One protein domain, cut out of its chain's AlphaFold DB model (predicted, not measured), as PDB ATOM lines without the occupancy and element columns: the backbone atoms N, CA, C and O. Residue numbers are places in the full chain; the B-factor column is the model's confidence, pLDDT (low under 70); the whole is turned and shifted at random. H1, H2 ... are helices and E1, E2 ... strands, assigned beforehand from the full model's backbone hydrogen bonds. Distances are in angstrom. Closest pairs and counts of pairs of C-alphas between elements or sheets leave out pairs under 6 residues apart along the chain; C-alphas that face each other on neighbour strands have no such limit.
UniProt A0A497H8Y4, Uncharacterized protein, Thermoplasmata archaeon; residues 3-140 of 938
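What this domain is: This is residues 3 to 140 of the 938 residues of an uncharacterized protein of Thermoplasmata archaeon (UniProt A0A497H8Y4). Two lobes follow each other along the long axis: a sandwich, in which the strongly twisted sheet E1 E8 E5 E6 is face to face with the smaller sheet E7 E2 E11, and beyond one end of it a separate sheet, E4 E3 E10 E9, made of two hairpins side by side. The short helix H1 is over E4 at the junction, H2 only grazes the separate sheet, and the long loop of residues 94 to 107 runs from the sandwich to the far lobe. The printed part has 138 residues, with eleven named strands and two named helices in the order E1 E2 E3 E4 E5 E6 H1 E7 E8 E9 E10 H2 E11; the class is mostly strand, and the three sheets, in the orders given, are antiparallel. The whole is only just compact, close to loose, with a radius of gyration of the C-alphas of 16.7 A, and elongated, with spans of 52 by 34 by 27 A.

How they stand to each other: The first sheet runs E1, residues 3 to 7, E8, residues 85 to 93, E5, residues 45 to 53, and E6, residues 56 to 62. From edge to edge its strands' lines turn by 80 degrees. N 3 and O 89 are within hydrogen-bond range at 2.8 A, as are N 48 and O 90 at 3.0 A, and N 53 and O 56 at 3.0 A in the hairpin E5 and E6. Face to face with it is the sheet of E7, residues 76 to 80, E2, residues 11 to 19, and E11, residues 134 to 140. The facing parts of this sandwich, two sheets face to face, are 9.6 A centre to centre, with planes 11 degrees apart and strands at 24 degrees. The closest C-alphas of E2 and E5 are those of Ile 18 and Leu 47, 6.7 A apart. Across the neighbour strands E7 and E2, N 16 and O 77 are within hydrogen-bond range at 2.9 A, and across the neighbour strands E2 and E11, N 15 and O 138 are within hydrogen-bond range at 2.8 A. The third sheet runs E4, residues 32 to 40, E3, residues 23 to 29, E10, residues 113 to 117, and E9, residues 108 to 110. Here N 25 and O 38 are 3.0 A apart, N 26 and O 114 2.8 A, and N 110 and O 113 3.0 A. Its strands are apart from those of the sandwich. H1, residues 67 to 70, is on this sheet over E4, at a height over the sheet of 6.9 A; their closest C-alphas are those of Asn 37 and Lys 69, 5.9 A apart. H2, residues 121 to 127, only grazes it, and the C-alphas of Phe 23 and Val 124 are 6.9 A apart. In H2 every O i to N i+4 pair is within hydrogen-bond range; H1 is too short for such a pair.

Where its parts are: E1 begins at C-alpha 3, (162.569, 130.687, 175.675), and is 13.3 A long. E8 is 27.3 A long, E5 25.0 A, E2 23.4 A, E4 21.7 A, E3 20.2 A, E11 19.5 A and E6 17.5 A. E7, E10 and E9 measure 14.2, 13.9 and 6.7 A, H2 9.9 A and H1 4.9 A. E4 begins at C-alpha 32, (160.531, 148.995, 141.434), and E11 ends at C-alpha 140, (159.766, 116.186, 162.436).

The domain as a whole: The two C-alphas farthest apart are those of Gly 55 and Gly 111, 53.9 A. The printed part has no cut. The link E8 to E9 is long, with 14 residues; H2 to E11 is short, and the other links are tight. The mean pLDDT of the printed part is 76.2; 41 residues are under 70, among them residues 26 to 38 and 94 to 114.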
ATOM      1  N   ARG A   3     163.661 131.631 175.399       92.50
ATOM      2  CA  ARG A   3     162.569 130.687 175.675       92.50
ATOM      3  C   ARG A   3     163.055 129.262 175.444       92.50
ATOM      4  O   ARG A   3     163.561 128.960 174.369       92.50
ATOM      5  N   ASP A   4     162.854 128.406 176.435       95.12
ATOM      6  CA  ASP A   4     163.304 127.014 176.395       95.12
ATOM      7  C   ASP A   4     162.153 126.099 175.948       95.12
ATOM      8  O   ASP A   4     160.987 126.356 176.267       95.12
ATOM      9  N   PHE A   5     162.485 125.044 175.209       95.62
ATOM     10  CA  PHE A   5     161.580 123.973 174.789       95.62
ATOM     11  C   PHE A   5     162.339 122.638 174.743       95.62
ATOM     12  O   PHE A   5     163.563 122.623 174.810       95.62
ATOM     13  N   GLU A   6     161.622 121.519 174.651       96.31
ATOM     14  CA  GLU A   6     162.224 120.180 174.657       96.31
ATOM     15  C   GLU A   6     162.031 119.508 173.293       96.31
ATOM     16  O   GLU A   6     160.933 119.553 172.732       96.31
ATOM     17  N   VAL A   7     163.076 118.858 172.781       96.44
ATOM     18  CA  VAL A   7     163.014 117.991 171.599       96.44
ATOM     19  C   VAL A   7     163.216 116.549 172.050       96.44
ATOM     20  O   VAL A   7     164.317 116.158 172.429       96.44
ATOM     21  N   SER A   8     162.143 115.759 172.050       94.69
ATOM     22  CA  SER A   8     162.190 114.362 172.493       94.69
ATOM     23  C   SER A   8     163.016 113.472 171.560       94.69
ATOM     24  O   SER A   8     163.196 113.769 170.379       94.69
ATOM     25  N   GLU A   9     163.438 112.322 172.080       94.44
ATOM     26  CA  GLU A   9     164.047 111.263 171.277       94.44
ATOM     27  C   GLU A   9     163.119 110.832 170.122       94.44
ATOM     28  O   GLU A   9     161.897 110.756 170.279       94.44
ATOM     29  N   GLY A  10     163.704 110.576 168.949       92.38
ATOM     30  CA  GLY A  10     162.985 110.203 167.724       92.38
ATOM     31  C   GLY A  10     162.623 111.374 166.800       92.38
ATOM     32  O   GLY A  10     162.237 111.138 165.658       92.38
ATOM     33  N   TYR A  11     162.786 112.624 167.242       94.88
ATOM     34  CA  TYR A  11     162.734 113.794 166.360       94.88
ATOM     35  C   TYR A  11     164.116 114.087 165.788       94.88
ATOM     36  O   TYR A  11     165.099 114.110 166.527       94.88
ATOM     37  N   LYS A  12     164.187 114.289 164.470       95.19
ATOM     38  CA  LYS A  12     165.459 114.361 163.737       95.19
ATOM     39  C   LYS A  12     165.640 115.617 162.896       95.19
ATOM     40  O   LYS A  12     166.755 115.938 162.507       95.19
ATOM     41  N   TYR A  13     164.570 116.365 162.672       94.62
ATOM     42  CA  TYR A  13     164.629 117.635 161.966       94.62
ATOM     43  C   TYR A  13     163.662 118.623 162.606       94.62
ATOM     44  O   TYR A  13     162.650 118.222 163.188       94.62
ATOM     45  N   LEU A  14     163.943 119.916 162.501       93.69
ATOM     46  CA  LEU A  14     163.026 120.954 162.949       93.69
ATOM     47  C   LEU A  14     163.033 122.164 162.020       93.69
ATOM     48  O   LEU A  14     163.993 122.432 161.302       93.69
ATOM     49  N   LYS A  15     161.940 122.920 162.072       91.94
ATOM     50  CA  LYS A  15     161.797 124.244 161.468       91.94
ATOM     51  C   LYS A  15     161.396 125.231 162.553       91.94
ATOM     52  O   LYS A  15     160.513 124.937 163.359       91.94
ATOM     53  N   ALA A  16     162.027 126.395 162.549       91.06
ATOM     54  CA  ALA A  16     161.713 127.495 163.441       91.06
ATOM     55  C   ALA A  16     161.357 128.728 162.610       91.06
ATOM     56  O   ALA A  16     162.012 129.035 161.617       91.06
ATOM     57  N   ARG A  17     160.288 129.418 162.998       88.38
ATOM     58  CA  ARG A  17     159.740 130.559 162.263       88.38
ATOM     59  C   ARG A  17     159.248 131.605 163.243       88.38
ATOM     60  O   ARG A  17     158.524 131.259 164.176       88.38
ATOM     61  N   ILE A  18     159.558 132.873 162.995       86.81
ATOM     62  CA  ILE A  18     158.979 133.985 163.751       86.81
ATOM     63  C   ILE A  18     157.931 134.738 162.927       86.81
ATOM     64  O   ILE A  18     158.081 134.978 161.734       86.81
ATOM     65  N   TRP A  19     156.821 135.101 163.567       85.25
ATOM     66  CA  TRP A  19     155.748 135.886 162.958       85.25
ATOM     67  C   TRP A  19     154.960 136.662 164.016       85.25
ATOM     68  O   TRP A  19     155.087 136.420 165.213       85.25
ATOM     69  N   TRP A  20     154.105 137.604 163.614       85.38
ATOM     70  CA  TRP A  20     153.219 138.297 164.551       85.38
ATOM     71  C   TRP A  20     151.883 138.668 163.905       85.38
ATOM     72  O   TRP A  20     151.795 138.834 162.695       85.38
ATOM     73  N   PRO A  21     150.790 138.815 164.672       82.88
ATOM     74  CA  PRO A  21     149.544 139.303 164.097       82.88
ATOM     75  C   PRO A  21     149.702 140.727 163.540       82.88
ATOM     76  O   PRO A  21     149.899 141.672 164.310       82.88
ATOM     77  N   CYS A  22     149.578 140.889 162.222       78.38
ATOM     78  CA  CYS A  22     149.611 142.186 161.546       78.38
ATOM     79  C   CYS A  22     148.592 142.267 160.397       78.38
ATOM     80  O   CYS A  22     148.133 141.254 159.869       78.38
ATOM     81  N   PHE A  23     148.239 143.486 159.993       75.31
ATOM     82  CA  PHE A  23     147.777 143.746 158.632       75.31
ATOM     83  C   PHE A  23     148.992 143.913 157.733       75.31
ATOM     84  O   PHE A  23     149.971 144.514 158.171       75.31
ATOM     85  N   TYR A  24     148.909 143.446 156.490       76.19
ATOM     86  CA  TYR A  24     149.935 143.735 155.498       76.19
ATOM     87  C   TYR A  24     149.351 144.440 154.275       76.19
ATOM     88  O   TYR A  24     148.201 144.201 153.887       76.19
ATOM     89  N   PHE A  25     150.159 145.315 153.684       72.56
ATOM     90  CA  PHE A  25     149.865 146.027 152.448       72.56
ATOM     91  C   PHE A  25     151.145 146.157 151.625       72.56
ATOM     92  O   PHE A  25     152.126 146.702 152.126       72.56
ATOM     93  N   ALA A  26     151.119 145.700 150.375       69.00
ATOM     94  CA  ALA A  26     152.229 145.845 149.446       69.00
ATOM     95  C   ALA A  26     151.799 146.510 148.130       69.00
ATOM     96  O   ALA A  26     150.672 146.324 147.658       69.00
ATOM     97  N   VAL A  27     152.713 147.280 147.540       66.56
ATOM     98  CA  VAL A  27     152.592 147.905 146.220       66.56
ATOM     99  C   VAL A  27     153.774 147.465 145.366       66.56
ATOM    100  O   VAL A  27     154.916 147.831 145.642       66.56
ATOM    101  N   ASN A  28     153.487 146.725 144.298       61.34
ATOM    102  CA  ASN A  28     154.482 146.211 143.363       61.34
ATOM    103  C   ASN A  28     154.455 147.039 142.078       61.34
ATOM    104  O   ASN A  28     153.532 146.919 141.271       61.34
ATOM    105  N   LEU A  29     155.452 147.904 141.888       51.75
ATOM    106  CA  LEU A  29     155.576 148.731 140.689       51.75
ATOM    107  C   LEU A  29     156.544 148.066 139.690       51.75
ATOM    108  O   LEU A  29     157.636 147.659 140.079       51.75
ATOM    109  N   PRO A  30     156.207 147.963 138.391       39.00
ATOM    110  CA  PRO A  30     157.138 147.448 137.386       39.00
ATOM    111  C   PRO A  30     158.434 148.275 137.355       39.00
ATOM    112  O   PRO A  30     158.383 149.493 137.195       39.00
ATOM    113  N   GLY A  31     159.589 147.625 137.529       39.41
ATOM    114  CA  GLY A  31     160.898 148.289 137.639       39.41
ATOM    115  C   GLY A  31     161.255 148.812 139.042       39.41
ATOM    116  O   GLY A  31     162.375 149.265 139.243       39.41
ATOM    117  N   PHE A  32     160.337 148.708 140.010       40.38
ATOM    118  CA  PHE A  32     160.531 148.995 141.434       40.38
ATOM    119  C   PHE A  32     159.925 147.843 142.254       40.38
ATOM    120  O   PHE A  32     158.767 147.895 142.682       40.38
ATOM    121  N   PHE A  33     160.698 146.770 142.444       38.44
ATOM    122  CA  PHE A  33     160.278 145.635 143.271       38.44
ATOM    123  C   PHE A  33     160.039 146.082 144.723       38.44
ATOM    124  O   PHE A  33     160.873 146.782 145.295       38.44
ATOM    125  N   ASN A  34     158.889 145.696 145.296       48.38
ATOM    126  CA  ASN A  34     158.450 146.055 146.652       48.38
ATOM    127  C   ASN A  34     158.518 147.565 146.950       48.38
ATOM    128  O   ASN A  34     159.028 147.978 147.990       48.38
ATOM    129  N   ALA A  35     157.989 148.403 146.048       54.47
ATOM    130  CA  ALA A  35     157.980 149.862 146.210       54.47
ATOM    131  C   ALA A  35     157.395 150.315 147.562       54.47
ATOM    132  O   ALA A  35     157.805 151.341 148.101       54.47
ATOM    133  N   VAL A  36     156.448 149.546 148.107       60.81
ATOM    134  CA  VAL A  36     155.960 149.653 149.485       60.81
ATOM    135  C   VAL A  36     155.623 148.243 149.973       60.81
ATOM    136  O   VAL A  36     154.845 147.570 149.309       60.81
ATOM    137  N   ASN A  37     156.132 147.807 151.126       66.25
ATOM    138  CA  ASN A  37     155.663 146.606 151.826       66.25
ATOM    139  C   ASN A  37     155.553 146.924 153.322       66.25
ATOM    140  O   ASN A  37     156.537 147.280 153.962       66.25
ATOM    141  N   VAL A  38     154.336 146.900 153.865       68.62
ATOM    142  CA  VAL A  38     154.047 147.393 155.217       68.62
ATOM    143  C   VAL A  38     153.373 146.315 156.034       68.62
ATOM    144  O   VAL A  38     152.282 145.880 155.679       68.62
ATOM    145  N   SER A  39     153.958 146.000 157.187       73.12
ATOM    146  CA  SER A  39     153.318 145.245 158.268       73.12
ATOM    147  C   SER A  39     152.847 146.206 159.365       73.12
ATOM    148  O   SER A  39     153.600 147.077 159.805       73.12
ATOM    149  N   ILE A  40     151.591 146.079 159.803       70.19
ATOM    150  CA  ILE A  40     150.971 146.929 160.830       70.19
ATOM    151  C   ILE A  40     150.392 146.052 161.958       70.19
ATOM    152  O   ILE A  40     149.369 145.394 161.745       70.19
ATOM    153  N   PRO A  41     150.980 146.058 163.169       68.81
ATOM    154  CA  PRO A  41     152.187 146.798 163.555       68.81
ATOM    155  C   PRO A  41     153.449 146.243 162.867       68.81
ATOM    156  O   PRO A  41     153.451 145.090 162.435       68.81
ATOM    157  N   THR A  42     154.500 147.060 162.756       71.31
ATOM    158  CA  THR A  42     155.796 146.637 162.190       71.31
ATOM    159  C   THR A  42     156.676 146.005 163.267       71.31
ATOM    160  O   THR A  42     156.455 146.262 164.452       71.31
ATOM    161  N   GLY A  43     157.665 145.234 162.839       73.38
ATOM    162  CA  GLY A  43     158.710 144.648 163.669       73.38
ATOM    163  C   GLY A  43     159.880 144.236 162.786       73.38
ATOM    164  O   GLY A  43     159.650 144.016 161.596       73.38
ATOM    165  N   ASP A  44     161.083 144.141 163.351       77.81
ATOM    166  CA  ASP A  44     162.264 143.591 162.674       77.81
ATOM    167  C   ASP A  44     162.932 142.506 163.537       77.81
ATOM    168  O   ASP A  44     164.059 142.678 164.008       77.81
ATOM    169  N   PRO A  45     162.201 141.417 163.866       84.00
ATOM    170  CA  PRO A  45     162.722 140.409 164.767       84.00
ATOM    171  C   PRO A  45     163.657 139.436 164.045       84.00
ATOM    172  O   PRO A  45     163.249 138.713 163.143       84.00
ATOM    173  N   ASN A  46     164.866 139.311 164.568       86.12
ATOM    174  CA  ASN A  46     165.815 138.264 164.220       86.12
ATOM    175  C   ASN A  46     165.618 137.069 165.157       86.12
ATOM    176  O   ASN A  46     165.386 137.247 166.358       86.12
ATOM    177  N   LEU A  47     165.683 135.854 164.616       88.38
ATOM    178  CA  LEU A  47     165.508 134.598 165.341       88.38
ATOM    179  C   LEU A  47     166.874 133.955 165.587       88.38
ATOM    180  O   LEU A  47     167.621 133.733 164.639       88.38
ATOM    181  N   GLU A  48     167.170 133.563 166.826       92.88
ATOM    182  CA  GLU A  48     168.342 132.733 167.128       92.88
ATOM    183  C   GLU A  48     167.916 131.402 167.754       92.88
ATOM    184  O   GLU A  48     167.144 131.366 168.715       92.88
ATOM    185  N   LEU A  49     168.426 130.292 167.228       94.44
ATOM    186  CA  LEU A  49     168.108 128.942 167.685       94.44
ATOM    187  C   LEU A  49     169.324 128.301 168.352       94.44
ATOM    188  O   LEU A  49     170.435 128.419 167.849       94.44
ATOM    189  N   PHE A  50     169.110 127.590 169.458       96.06
ATOM    190  CA  PHE A  50     170.155 126.932 170.236       96.06
ATOM    191  C   PHE A  50     169.746 125.516 170.643       96.06
ATOM    192  O   PHE A  50     168.587 125.273 170.988       96.06
ATOM    193  N   CYS A  51     170.725 124.616 170.725       96.19
ATOM    194  CA  CYS A  51     170.563 123.286 171.309       96.19
ATOM    195  C   CYS A  51     171.586 123.039 172.423       96.19
ATOM    196  O   CYS A  51     172.649 123.672 172.488       96.19
ATOM    197  N   LYS A  52     171.257 122.129 173.343       96.06
ATOM    198  CA  LYS A  52     172.160 121.704 174.417       96.06
ATOM    199  C   LYS A  52     173.115 120.607 173.929       96.06
ATOM    200  O   LYS A  52     173.017 119.458 174.342       96.06
ATOM    201  N   TYR A  53     174.062 120.972 173.071       94.50
ATOM    202  CA  TYR A  53     175.045 120.051 172.500       94.50
ATOM    203  C   TYR A  53     176.186 119.727 173.480       94.50
ATOM    204  O   TYR A  53     176.814 120.635 174.035       94.50
ATOM    205  N   LYS A  54     176.455 118.436 173.737       91.31
ATOM    206  CA  LYS A  54     177.527 117.958 174.646       91.31
ATOM    207  C   LYS A  54     177.567 118.696 176.003       91.31
ATOM    208  O   LYS A  54     178.622 119.032 176.538       91.31
ATOM    209  N   GLY A  55     176.393 119.004 176.562       91.06
ATOM    210  CA  GLY A  55     176.252 119.691 177.853       91.06
ATOM    211  C   GLY A  55     176.452 121.216 177.830       91.06
ATOM    212  O   GLY A  55     176.267 121.866 178.865       91.06
ATOM    213  N   LYS A  56     176.738 121.838 176.681       93.06
ATOM    214  CA  LYS A  56     176.865 123.299 176.509       93.06
ATOM    215  C   LYS A  56     175.792 123.831 175.555       93.06
ATOM    216  O   LYS A  56     175.182 123.073 174.817       93.06
ATOM    217  N   TRP A  57     175.481 125.123 175.650       93.81
ATOM    218  CA  TRP A  57     174.578 125.754 174.684       93.81
ATOM    219  C   TRP A  57     175.368 126.083 173.423       93.81
ATOM    220  O   TRP A  57     176.355 126.812 173.502       93.81
ATOM    221  N   MET A  58     174.916 125.549 172.295       95.19
ATOM    222  CA  MET A  58     175.452 125.821 170.968       95.19
ATOM    223  C   MET A  58     174.392 126.578 170.177       95.19
ATOM    224  O   MET A  58     173.232 126.158 170.165       95.19
ATOM    225  N   GLN A  59     174.765 127.699 169.559       95.12
ATOM    226  CA  GLN A  59     173.894 128.346 168.584       95.12
ATOM    227  C   GLN A  59     173.875 127.487 167.323       95.12
ATOM    228  O   GLN A  59     174.916 127.095 166.810       95.12
ATOM    229  N   VAL A  60     172.676 127.164 166.864       94.44
ATOM    230  CA  VAL A  60     172.439 126.281 165.726       94.44
ATOM    231  C   VAL A  60     172.191 127.097 164.467       94.44
ATOM    232  O   VAL A  60     172.773 126.829 163.425       94.44
ATOM    233  N   ALA A  61     171.373 128.140 164.588       91.75
ATOM    234  CA  ALA A  61     171.043 129.030 163.489       91.75
ATOM    235  C   ALA A  61     170.772 130.451 163.994       91.75
ATOM    236  O   ALA A  61     170.374 130.653 165.146       91.75
ATOM    237  N   ALA A  62     170.956 131.428 163.112       90.19
ATOM    238  CA  ALA A  62     170.440 132.781 163.264       90.19
ATOM    239  C   ALA A  62     169.819 133.243 161.943       90.19
ATOM    240  O   ALA A  62     170.266 132.840 160.870       90.19
ATOM    241  N   THR A  63     168.790 134.079 162.028       85.81
ATOM    242  CA  THR A  63     168.164 134.738 160.879       85.81
ATOM    243  C   THR A  63     168.366 136.242 160.974       85.81
ATOM    244  O   THR A  63     168.554 136.779 162.066       85.81
ATOM    245  N   LEU A  64     168.364 136.916 159.825       79.88
ATOM    246  CA  LEU A  64     168.521 138.366 159.761       79.88
ATOM    247  C   LEU A  64     167.757 138.923 158.552       79.88
ATOM    248  O   LEU A  64     168.339 139.363 157.549       79.88
ATOM    249  N   GLY A  65     166.434 138.790 158.612       72.25
ATOM    250  CA  GLY A  65     165.502 139.282 157.608       72.25
ATOM    251  C   GLY A  65     165.127 140.742 157.853       72.25
ATOM    252  O   GLY A  65     164.806 141.127 158.967       72.25
ATOM    253  N   TRP A  66     165.115 141.567 156.799       73.12
ATOM    254  CA  TRP A  66     164.704 142.972 156.912       73.12
ATOM    255  C   TRP A  66     163.182 143.111 156.746       73.12
ATOM    256  O   TRP A  66     162.674 143.543 155.705       73.12
ATOM    257  N   ASN A  67     162.428 142.723 157.774       73.06
ATOM    258  CA  ASN A  67     160.960 142.669 157.741       73.06
ATOM    259  C   ASN A  67     160.280 144.019 157.424       73.06
ATOM    260  O   ASN A  67     159.257 144.031 156.730       73.06
ATOM    261  N   PRO A  68     160.798 145.178 157.879       69.69
ATOM    262  CA  PRO A  68     160.259 146.478 157.510       69.69
ATOM    263  C   PRO A  68     160.259 146.755 155.998       69.69
ATOM    264  O   PRO A  68     159.447 147.565 155.550       69.69
ATOM    265  N   LYS A  69     161.143 146.121 155.215       66.69
ATOM    266  CA  LYS A  69     161.200 146.252 153.749       66.69
ATOM    267  C   LYS A  69     160.601 145.050 153.023       66.69
ATOM    268  O   LYS A  69     159.912 145.207 152.018       66.69
ATOM    269  N   SER A  70     160.890 143.854 153.515       66.88
ATOM    270  CA  SER A  70     160.542 142.593 152.861       66.88
ATOM    271  C   SER A  70     159.158 142.081 153.284       66.88
ATOM    272  O   SER A  70     158.597 141.197 152.646       66.88
ATOM    273  N   GLY A  71     158.533 142.708 154.281       67.31
ATOM    274  CA  GLY A  71     157.252 142.280 154.829       67.31
ATOM    275  C   GLY A  71     157.430 141.254 155.943       67.31
ATOM    276  O   GLY A  71     158.533 140.982 156.402       67.31
ATOM    277  N   MET A  72     156.314 140.719 156.431       74.25
ATOM    278  CA  MET A  72     156.334 139.731 157.509       74.25
ATOM    279  C   MET A  72     156.738 138.344 156.990       74.25
ATOM    280  O   MET A  72     156.494 138.028 155.826       74.25
ATOM    281  N   ASP A  73     157.201 137.483 157.901       70.12
ATOM    282  CA  ASP A  73     157.430 136.054 157.654       70.12
ATOM    283  C   ASP A  73     158.646 135.749 156.766       70.12
ATOM    284  O   ASP A  73     158.601 134.878 155.899       70.12
ATOM    285  N   VAL A  74     159.727 136.500 156.980       75.44
ATOM    286  CA  VAL A  74     161.013 136.303 156.292       75.44
ATOM    287  C   VAL A  74     162.068 135.641 157.179       75.44
ATOM    288  O   VAL A  74     162.994 135.022 156.667       75.44
ATOM    289  N   ASP A  75     161.891 135.689 158.499       81.94
ATOM    290  CA  ASP A  75     162.780 135.069 159.479       81.94
ATOM    291  C   ASP A  75     162.321 133.646 159.815       81.94
ATOM    292  O   ASP A  75     161.499 133.385 160.704       81.94
ATOM    293  N   TYR A  76     162.864 132.699 159.059       85.62
ATOM    294  CA  TYR A  76     162.685 131.275 159.281       85.62
ATOM    295  C   TYR A  76     164.003 130.536 159.072       85.62
ATOM    296  O   TYR A  76     164.862 130.944 158.297       85.62
ATOM    297  N   THR A  77     164.154 129.420 159.770       88.12
ATOM    298  CA  THR A  77     165.315 128.545 159.650       88.12
ATOM    299  C   THR A  77     164.895 127.092 159.840       88.12
ATOM    300  O   THR A  77     163.807 126.791 160.344       88.12
ATOM    301  N   ALA A  78     165.747 126.178 159.403       89.31
ATOM    302  CA  ALA A  78     165.571 124.751 159.571       89.31
ATOM    303  C   ALA A  78     166.900 124.138 159.995       89.31
ATOM    304  O   ALA A  78     167.954 124.691 159.690       89.31
ATOM    305  N   SER A  79     166.839 123.032 160.726       92.12
ATOM    306  CA  SER A  79     168.044 122.375 161.208       92.12
ATOM    307  C   SER A  79     167.799 120.907 161.525       92.12
ATOM    308  O   SER A  79     166.740 120.538 162.052       92.12
ATOM    309  N   TYR A  80     168.805 120.085 161.245       94.94
ATOM    310  CA  TYR A  80     168.969 118.771 161.846       94.94
ATOM    311  C   TYR A  80     169.005 118.831 163.385       94.94
ATOM    312  O   TYR A  80     169.545 119.745 164.013       94.94
ATOM    313  N   VAL A  81     168.400 117.831 164.030       96.25
ATOM    314  CA  VAL A  81     168.399 117.718 165.493       96.25
ATOM    315  C   VAL A  81     169.696 117.052 165.945       96.25
ATOM    316  O   VAL A  81     169.772 115.831 166.050       96.25
ATOM    317  N   TYR A  82     170.691 117.880 166.263       95.25
ATOM    318  CA  TYR A  82     172.009 117.442 166.734       95.25
ATOM    319  C   TYR A  82     171.979 116.641 168.044       95.25
ATOM    320  O   TYR A  82     172.773 115.727 168.226       95.25
ATOM    321  N   GLU A  83     171.082 116.999 168.967       94.94
ATOM    322  CA  GLU A  83     170.890 116.319 170.252       94.94
ATOM    323  C   GLU A  83     169.417 116.391 170.665       94.94
ATOM    324  O   GLU A  83     168.755 117.428 170.515       94.94
ATOM    325  N   SER A  84     168.906 115.295 171.225       95.06
ATOM    326  CA  SER A  84     167.617 115.304 171.923       95.06
ATOM    327  C   SER A  84     167.770 115.950 173.304       95.06
ATOM    328  O   SER A  84     168.825 115.880 173.931       95.06
ATOM    329  N   GLY A  85     166.703 116.565 173.803       96.25
ATOM    330  CA  GLY A  85     166.664 117.198 175.118       96.25
ATOM    331  C   GLY A  85     166.384 118.703 175.049       96.25
ATOM    332  O   GLY A  85     165.547 119.125 174.244       96.25
ATOM    333  N   PRO A  86     167.057 119.530 175.876       97.31
ATOM    334  CA  PRO A  86     166.776 120.959 175.957       97.31
ATOM    335  C   PRO A  86     167.228 121.747 174.725       97.31
ATOM    336  O   PRO A  86     168.398 121.736 174.334       97.31
ATOM    337  N   TRP A  87     166.301 122.524 174.181       97.44
ATOM    338  CA  TRP A  87     166.517 123.504 173.126       97.44
ATOM    339  C   TRP A  87     166.044 124.882 173.578       97.44
ATOM    340  O   TRP A  87     165.311 125.042 174.558       97.44
ATOM    341  N   ARG A  88     166.503 125.914 172.876       95.62
ATOM    342  CA  ARG A  88     166.212 127.300 173.224       95.62
ATOM    343  C   ARG A  88     166.099 128.152 171.982       95.62
ATOM    344  O   ARG A  88     166.851 127.993 171.031       95.62
ATOM    345  N   VAL A  89     165.187 129.106 172.037       94.31
ATOM    346  CA  VAL A  89     165.058 130.164 171.047       94.31
ATOM    347  C   VAL A  89     165.279 131.521 171.701       94.31
ATOM    348  O   VAL A  89     164.894 131.744 172.854       94.31
ATOM    349  N   SER A  90     165.912 132.424 170.967       90.75
ATOM    350  CA  SER A  90     166.008 133.837 171.280       90.75
ATOM    351  C   SER A  90     165.461 134.676 170.134       90.75
ATOM    352  O   SER A  90     165.185 134.190 169.039       90.75
ATOM    353  N   MET A  91     165.222 135.937 170.468       86.88
ATOM    354  CA  MET A  91     164.829 136.958 169.527       86.88
ATOM    355  C   MET A  91     165.481 138.286 169.904       86.88
ATOM    356  O   MET A  91     165.456 138.671 171.092       86.88
ATOM    357  N   THR A  92     165.965 138.978 168.876       82.06
ATOM    358  CA  THR A  92     166.566 140.316 168.908       82.06
ATOM    359  C   THR A  92     165.817 141.216 167.921       82.06
ATOM    360  O   THR A  92     165.601 140.816 166.790       82.06
ATOM    361  N   ASP A  93     165.375 142.403 168.344       74.06
ATOM    362  CA  ASP A  93     164.584 143.339 167.515       74.06
ATOM    363  C   ASP A  93     165.433 144.592 167.267       74.06
ATOM    364  O   ASP A  93     165.404 145.545 168.049       74.06
ATOM    365  N   VAL A  94     166.295 144.513 166.253       59.62
ATOM    366  CA  VAL A  94     167.286 145.535 165.887       59.62
ATOM    367  C   VAL A  94     167.181 145.753 164.378       59.62
ATOM    368  O   VAL A  94     167.174 144.764 163.646       59.62
ATOM    369  N   PRO A  95     167.123 147.007 163.893       51.06
ATOM    370  CA  PRO A  95     167.104 147.285 162.463       51.06
ATOM    371  C   PRO A  95     168.374 146.745 161.806       51.06
ATOM    372  O   PRO A  95     169.487 147.103 162.195       51.06
ATOM    373  N   THR A  96     168.212 145.878 160.813       46.00
ATOM    374  CA  THR A  96     169.348 145.249 160.129       46.00
ATOM    375  C   THR A  96     169.134 145.191 158.614       46.00
ATOM    376  O   THR A  96     168.007 145.186 158.125       46.00
ATOM    377  N   HIS A  97     170.221 145.212 157.833       42.12
ATOM    378  CA  HIS A  97     170.141 145.275 156.371       42.12
ATOM    379  C   HIS A  97     170.086 143.877 155.735       42.12
ATOM    380  O   HIS A  97     170.956 143.029 155.935       42.12
ATOM    381  N   GLY A  98     169.075 143.638 154.899       37.72
ATOM    382  CA  GLY A  98     168.954 142.454 154.046       37.72
ATOM    383  C   GLY A  98     168.181 142.763 152.777       37.72
ATOM    384  O   GLY A  98     167.062 143.264 152.843       37.72
ATOM    385  N   LEU A  99     168.785 142.513 151.619       34.75
ATOM    386  CA  LEU A  99     168.119 142.648 150.328       34.75
ATOM    387  C   LEU A  99     167.809 141.251 149.819       34.75
ATOM    388  O   LEU A  99     168.633 140.669 149.123       34.75
ATOM    389  N   ASP A 100     166.623 140.752 150.144       42.25
ATOM    390  CA  ASP A 100     166.238 139.405 149.747       42.25
ATOM    391  C   ASP A 100     164.968 139.466 148.895       42.25
ATOM    392  O   ASP A 100     163.982 140.134 149.233       42.25
ATOM    393  N   GLU A 101     165.016 138.756 147.771       36.88
ATOM    394  CA  GLU A 101     163.852 138.367 146.987       36.88
ATOM    395  C   GLU A 101     163.179 137.181 147.695       36.88
ATOM    396  O   GLU A 101     163.810 136.168 147.988       36.88
ATOM    397  N   ILE A 102     161.893 137.321 148.019       39.75
ATOM    398  CA  ILE A 102     161.107 136.286 148.700       39.75
ATOM    399  C   ILE A 102     160.377 135.443 147.649       39.75
ATOM    400  O   ILE A 102     159.859 135.988 146.672       39.75
ATOM    401  N   GLU A 103     160.255 134.133 147.882       33.03
ATOM    402  CA  GLU A 103     159.239 133.311 147.216       33.03
ATOM    403  C   GLU A 103     157.857 133.938 147.431       33.03
ATOM    404  O   GLU A 103     157.410 134.066 148.569       33.03
ATOM    405  N   GLU A 104     157.185 134.335 146.343       35.12
ATOM    406  CA  GLU A 104     155.878 135.001 146.358       35.12
ATOM    407  C   GLU A 104     154.922 134.366 147.379       35.12
ATOM    408  O   GLU A 104     154.291 133.329 147.145       35.12
ATOM    409  N   GLN A 105     154.768 135.025 148.526       41.81
ATOM    410  CA  GLN A 105     153.737 134.657 149.473       41.81
ATOM    411  C   GLN A 105     152.386 134.831 148.768       41.81
ATOM    412  O   GLN A 105     152.121 135.841 148.112       41.81
ATOM    413  N   LYS A 106     151.519 133.815 148.867       39.44
ATOM    414  CA  LYS A 106     150.197 133.791 148.220       39.44
ATOM    415  C   LYS A 106     149.296 134.887 148.792       39.44
ATOM    416  O   LYS A 106     148.483 134.657 149.687       39.44
ATOM    417  N   HIS A 107     149.429 136.088 148.253       45.38
ATOM    418  CA  HIS A 107     148.620 137.236 148.603       45.38
ATOM    419  C   HIS A 107     147.339 137.281 147.763       45.38
ATOM    420  O   HIS A 107     147.277 136.815 146.624       45.38
ATOM    421  N   ARG A 108     146.280 137.879 148.321       43.47
ATOM    422  CA  ARG A 108     145.134 138.296 147.507       43.47
ATOM    423  C   ARG A 108     145.559 139.519 146.703       43.47
ATOM    424  O   ARG A 108     145.639 140.618 147.247       43.47
ATOM    425  N   ASN A 109     145.839 139.298 145.427       51.50
ATOM    426  CA  ASN A 109     146.321 140.331 144.519       51.50
ATOM    427  C   ASN A 109     145.150 141.023 143.817       51.50
ATOM    428  O   ASN A 109     144.246 140.367 143.295       51.50
ATOM    429  N   LEU A 110     145.183 142.356 143.778       49.00
ATOM    430  CA  LEU A 110     144.313 143.175 142.937       49.00
ATOM    431  C   LEU A 110     145.188 144.131 142.112       49.00
ATOM    432  O   LEU A 110     145.443 145.269 142.504       49.00
ATOM    433  N   GLY A 111     145.676 143.654 140.966       64.81
ATOM    434  CA  GLY A 111     146.638 144.397 140.146       64.81
ATOM    435  C   GLY A 111     147.985 144.550 140.860       64.81
ATOM    436  O   GLY A 111     148.551 143.559 141.303       64.81
ATOM    437  N   ILE A 112     148.476 145.788 140.987       62.62
ATOM    438  CA  ILE A 112     149.751 146.129 141.654       62.62
ATOM    439  C   ILE A 112     149.671 146.153 143.191       62.62
ATOM    440  O   ILE A 112     150.670 146.434 143.846       62.62
ATOM    441  N   PHE A 113     148.492 145.911 143.771       65.75
ATOM    442  CA  PHE A 113     148.267 145.966 145.214       65.75
ATOM    443  C   PHE A 113     148.087 144.564 145.797       65.75
ATOM    444  O   PHE A 113     147.269 143.780 145.305       65.75
ATOM    445  N   ALA A 114     148.779 144.300 146.901       67.12
ATOM    446  CA  ALA A 114     148.566 143.135 147.746       67.12
ATOM    447  C   ALA A 114     148.108 143.599 149.132       67.12
ATOM    448  O   ALA A 114     148.657 144.545 149.693       67.12
ATOM    449  N   PHE A 115     147.090 142.956 149.703       73.25
ATOM    450  CA  PHE A 115     146.646 143.263 151.064       73.25
ATOM    451  C   PHE A 115     146.148 142.014 151.786       73.25
ATOM    452  O   PHE A 115     145.565 141.111 151.180       73.25
ATOM    453  N   GLY A 116     146.316 141.984 153.105       73.06
ATOM    454  CA  GLY A 116     145.792 140.903 153.930       73.06
ATOM    455  C   GLY A 116     146.129 141.052 155.409       73.06
ATOM    456  O   GLY A 116     146.337 142.158 155.910       73.06
ATOM    457  N   ARG A 117     146.101 139.932 156.137       77.25
ATOM    458  CA  ARG A 117     146.428 139.884 157.567       77.25
ATOM    459  C   ARG A 117     147.033 138.548 157.973       77.25
ATOM    460  O   ARG A 117     146.637 137.514 157.435       77.25
ATOM    461  N   TYR A 118     147.844 138.590 159.019       74.81
ATOM    462  CA  TYR A 118     148.281 137.438 159.795       74.81
ATOM    463  C   TYR A 118     147.564 137.415 161.142       74.81
ATOM    464  O   TYR A 118     147.381 138.443 161.795       74.81
ATOM    465  N   GLY A 119     147.108 136.233 161.552       74.19
ATOM    466  CA  GLY A 119     146.226 136.075 162.709       74.19
ATOM    467  C   GLY A 119     144.792 136.569 162.472       74.19
ATOM    468  O   GLY A 119     144.369 136.936 161.366       74.19
ATOM    469  N   SER A 120     143.990 136.531 163.532       75.75
ATOM    470  CA  SER A 120     142.615 137.033 163.534       75.75
ATOM    471  C   SER A 120     142.570 138.559 163.652       75.75
ATOM    472  O   SER A 120     143.450 139.188 164.230       75.75
ATOM    473  N   PHE A 121     141.497 139.176 163.153       76.25
ATOM    474  CA  PHE A 121     141.306 140.630 163.222       76.25
ATOM    475  C   PHE A 121     141.447 141.186 164.655       76.25
ATOM    476  O   PHE A 121     142.071 142.222 164.868       76.25
ATOM    477  N   LEU A 122     140.910 140.470 165.651       80.88
ATOM    478  CA  LEU A 122     141.003 140.862 167.057       80.88
ATOM    479  C   LEU A 122     142.433 140.745 167.609       80.88
ATOM    480  O   LEU A 122     142.832 141.574 168.425       80.88
ATOM    481  N   GLU A 123     143.200 139.736 167.184       79.38
ATOM    482  CA  GLU A 123     144.616 139.614 167.549       79.38
ATOM    483  C   GLU A 123     145.431 140.774 166.985       79.38
ATOM    484  O   GLU A 123     146.176 141.388 167.741       79.38
ATOM    485  N   VAL A 124     145.229 141.135 165.712       73.12
ATOM    486  CA  VAL A 124     145.927 142.273 165.093       73.12
ATOM    487  C   VAL A 124     145.638 143.570 165.851       73.12
ATOM    488  O   VAL A 124     146.566 144.280 166.228       73.12
ATOM    489  N   LEU A 125     144.368 143.855 166.166       75.50
ATOM    490  CA  LEU A 125     143.995 145.056 166.925       75.50
ATOM    491  C   LEU A 125     144.620 145.109 168.328       75.50
ATOM    492  O   LEU A 125     144.990 146.188 168.791       75.50
ATOM    493  N   LYS A 126     144.747 143.966 169.013       77.12
ATOM    494  CA  LYS A 126     145.470 143.892 170.294       77.12
ATOM    495  C   LYS A 126     146.963 144.158 170.100       77.12
ATOM    496  O   LYS A 126     147.563 144.845 170.927       77.12
ATOM    497  N   ASN A 127     147.530 143.657 169.004       73.81
ATOM    498  CA  ASN A 127     148.949 143.780 168.688       73.81
ATOM    499  C   ASN A 127     149.371 145.220 168.352       73.81
ATOM    500  O   ASN A 127     150.509 145.588 168.616       73.81
ATOM    501  N   LEU A 128     148.458 146.076 167.868       69.25
ATOM    502  CA  LEU A 128     148.738 147.494 167.572       69.25
ATOM    503  C   LEU A 128     149.264 148.305 168.770       69.25
ATOM    504  O   LEU A 128     149.922 149.322 168.572       69.25
ATOM    505  N   ARG A 129     148.956 147.899 170.011       66.31
ATOM    506  CA  ARG A 129     149.431 148.589 171.227       66.31
ATOM    507  C   ARG A 129     150.782 148.081 171.720       66.31
ATOM    508  O   ARG A 129     151.521 148.832 172.343       66.31
ATOM    509  N   LYS A 130     151.048 146.792 171.516       71.25
ATOM    510  CA  LYS A 130     152.269 146.100 171.925       71.25
ATOM    511  C   LYS A 130     152.441 144.894 171.013       71.25
ATOM    512  O   LYS A 130     151.616 143.982 171.077       71.25
ATOM    513  N   VAL A 131     153.500 144.903 170.209       74.62
ATOM    514  CA  VAL A 131     153.827 143.796 169.309       74.62
ATOM    515  C   VAL A 131     154.231 142.588 170.148       74.62
ATOM    516  O   VAL A 131     155.124 142.666 170.987       74.62
ATOM    517  N   ASN A 132     153.516 141.483 169.965       81.69
ATOM    518  CA  ASN A 132     153.859 140.184 170.518       81.69
ATOM    519  C   ASN A 132     154.245 139.279 169.355       81.69
ATOM    520  O   ASN A 132     153.387 138.879 168.560       81.69
ATOM    521  N   TYR A 133     155.534 138.978 169.277       86.06
ATOM    522  CA  TYR A 133     156.067 137.996 168.351       86.06
ATOM    523  C   TYR A 133     155.702 136.582 168.810       86.06
ATOM    524  O   TYR A 133     155.647 136.284 170.008       86.06
ATOM    525  N   LYS A 134     155.401 135.728 167.839       87.19
ATOM    526  CA  LYS A 134     155.106 134.308 167.981       87.19
ATOM    527  C   LYS A 134     156.222 133.541 167.285       87.19
ATOM    528  O   LYS A 134     156.608 133.900 166.177       87.19
ATOM    529  N   VAL A 135     156.719 132.506 167.946       89.19
ATOM    530  CA  VAL A 135     157.687 131.580 167.367       89.19
ATOM    531  C   VAL A 135     156.996 130.238 167.225       89.19
ATOM    532  O   VAL A 135     156.538 129.678 168.224       89.19
ATOM    533  N   ASP A 136     156.932 129.742 165.997       90.12
ATOM    534  CA  ASP A 136     156.458 128.400 165.701       90.12
ATOM    535  C   ASP A 136     157.674 127.484 165.579       90.12
ATOM    536  O   ASP A 136     158.587 127.748 164.794       90.12
ATOM    537  N   ILE A 137     157.676 126.412 166.370       91.94
ATOM    538  CA  ILE A 137     158.652 125.330 166.278       91.94
ATOM    539  C   ILE A 137     157.912 124.095 165.777       91.94
ATOM    540  O   ILE A 137     157.021 123.578 166.455       91.94
ATOM    541  N   THR A 138     158.291 123.623 164.595       91.69
ATOM    542  CA  THR A 138     157.773 122.388 164.006       91.69
ATOM    543  C   THR A 138     158.872 121.341 164.053       91.69
ATOM    544  O   THR A 138     159.933 121.547 163.472       91.69
ATOM    545  N   ILE A 139     158.621 120.229 164.736       93.12
ATOM    546  CA  ILE A 139     159.563 119.114 164.888       93.12
ATOM    547  C   ILE A 139     159.096 117.917 164.062       93.12
ATOM    548  O   ILE A 139     157.909 117.589 164.046       93.12
ATOM    549  N   PHE A 140     160.032 117.260 163.387       92.94
ATOM    550  CA  PHE A 140     159.766 116.186 162.436       92.94
ATOM    551  C   PHE A 140     160.369 114.870 162.945       92.94
ATOM    552  O   PHE A 140     161.575 114.820 163.228       92.94
TER     553      PHE A 140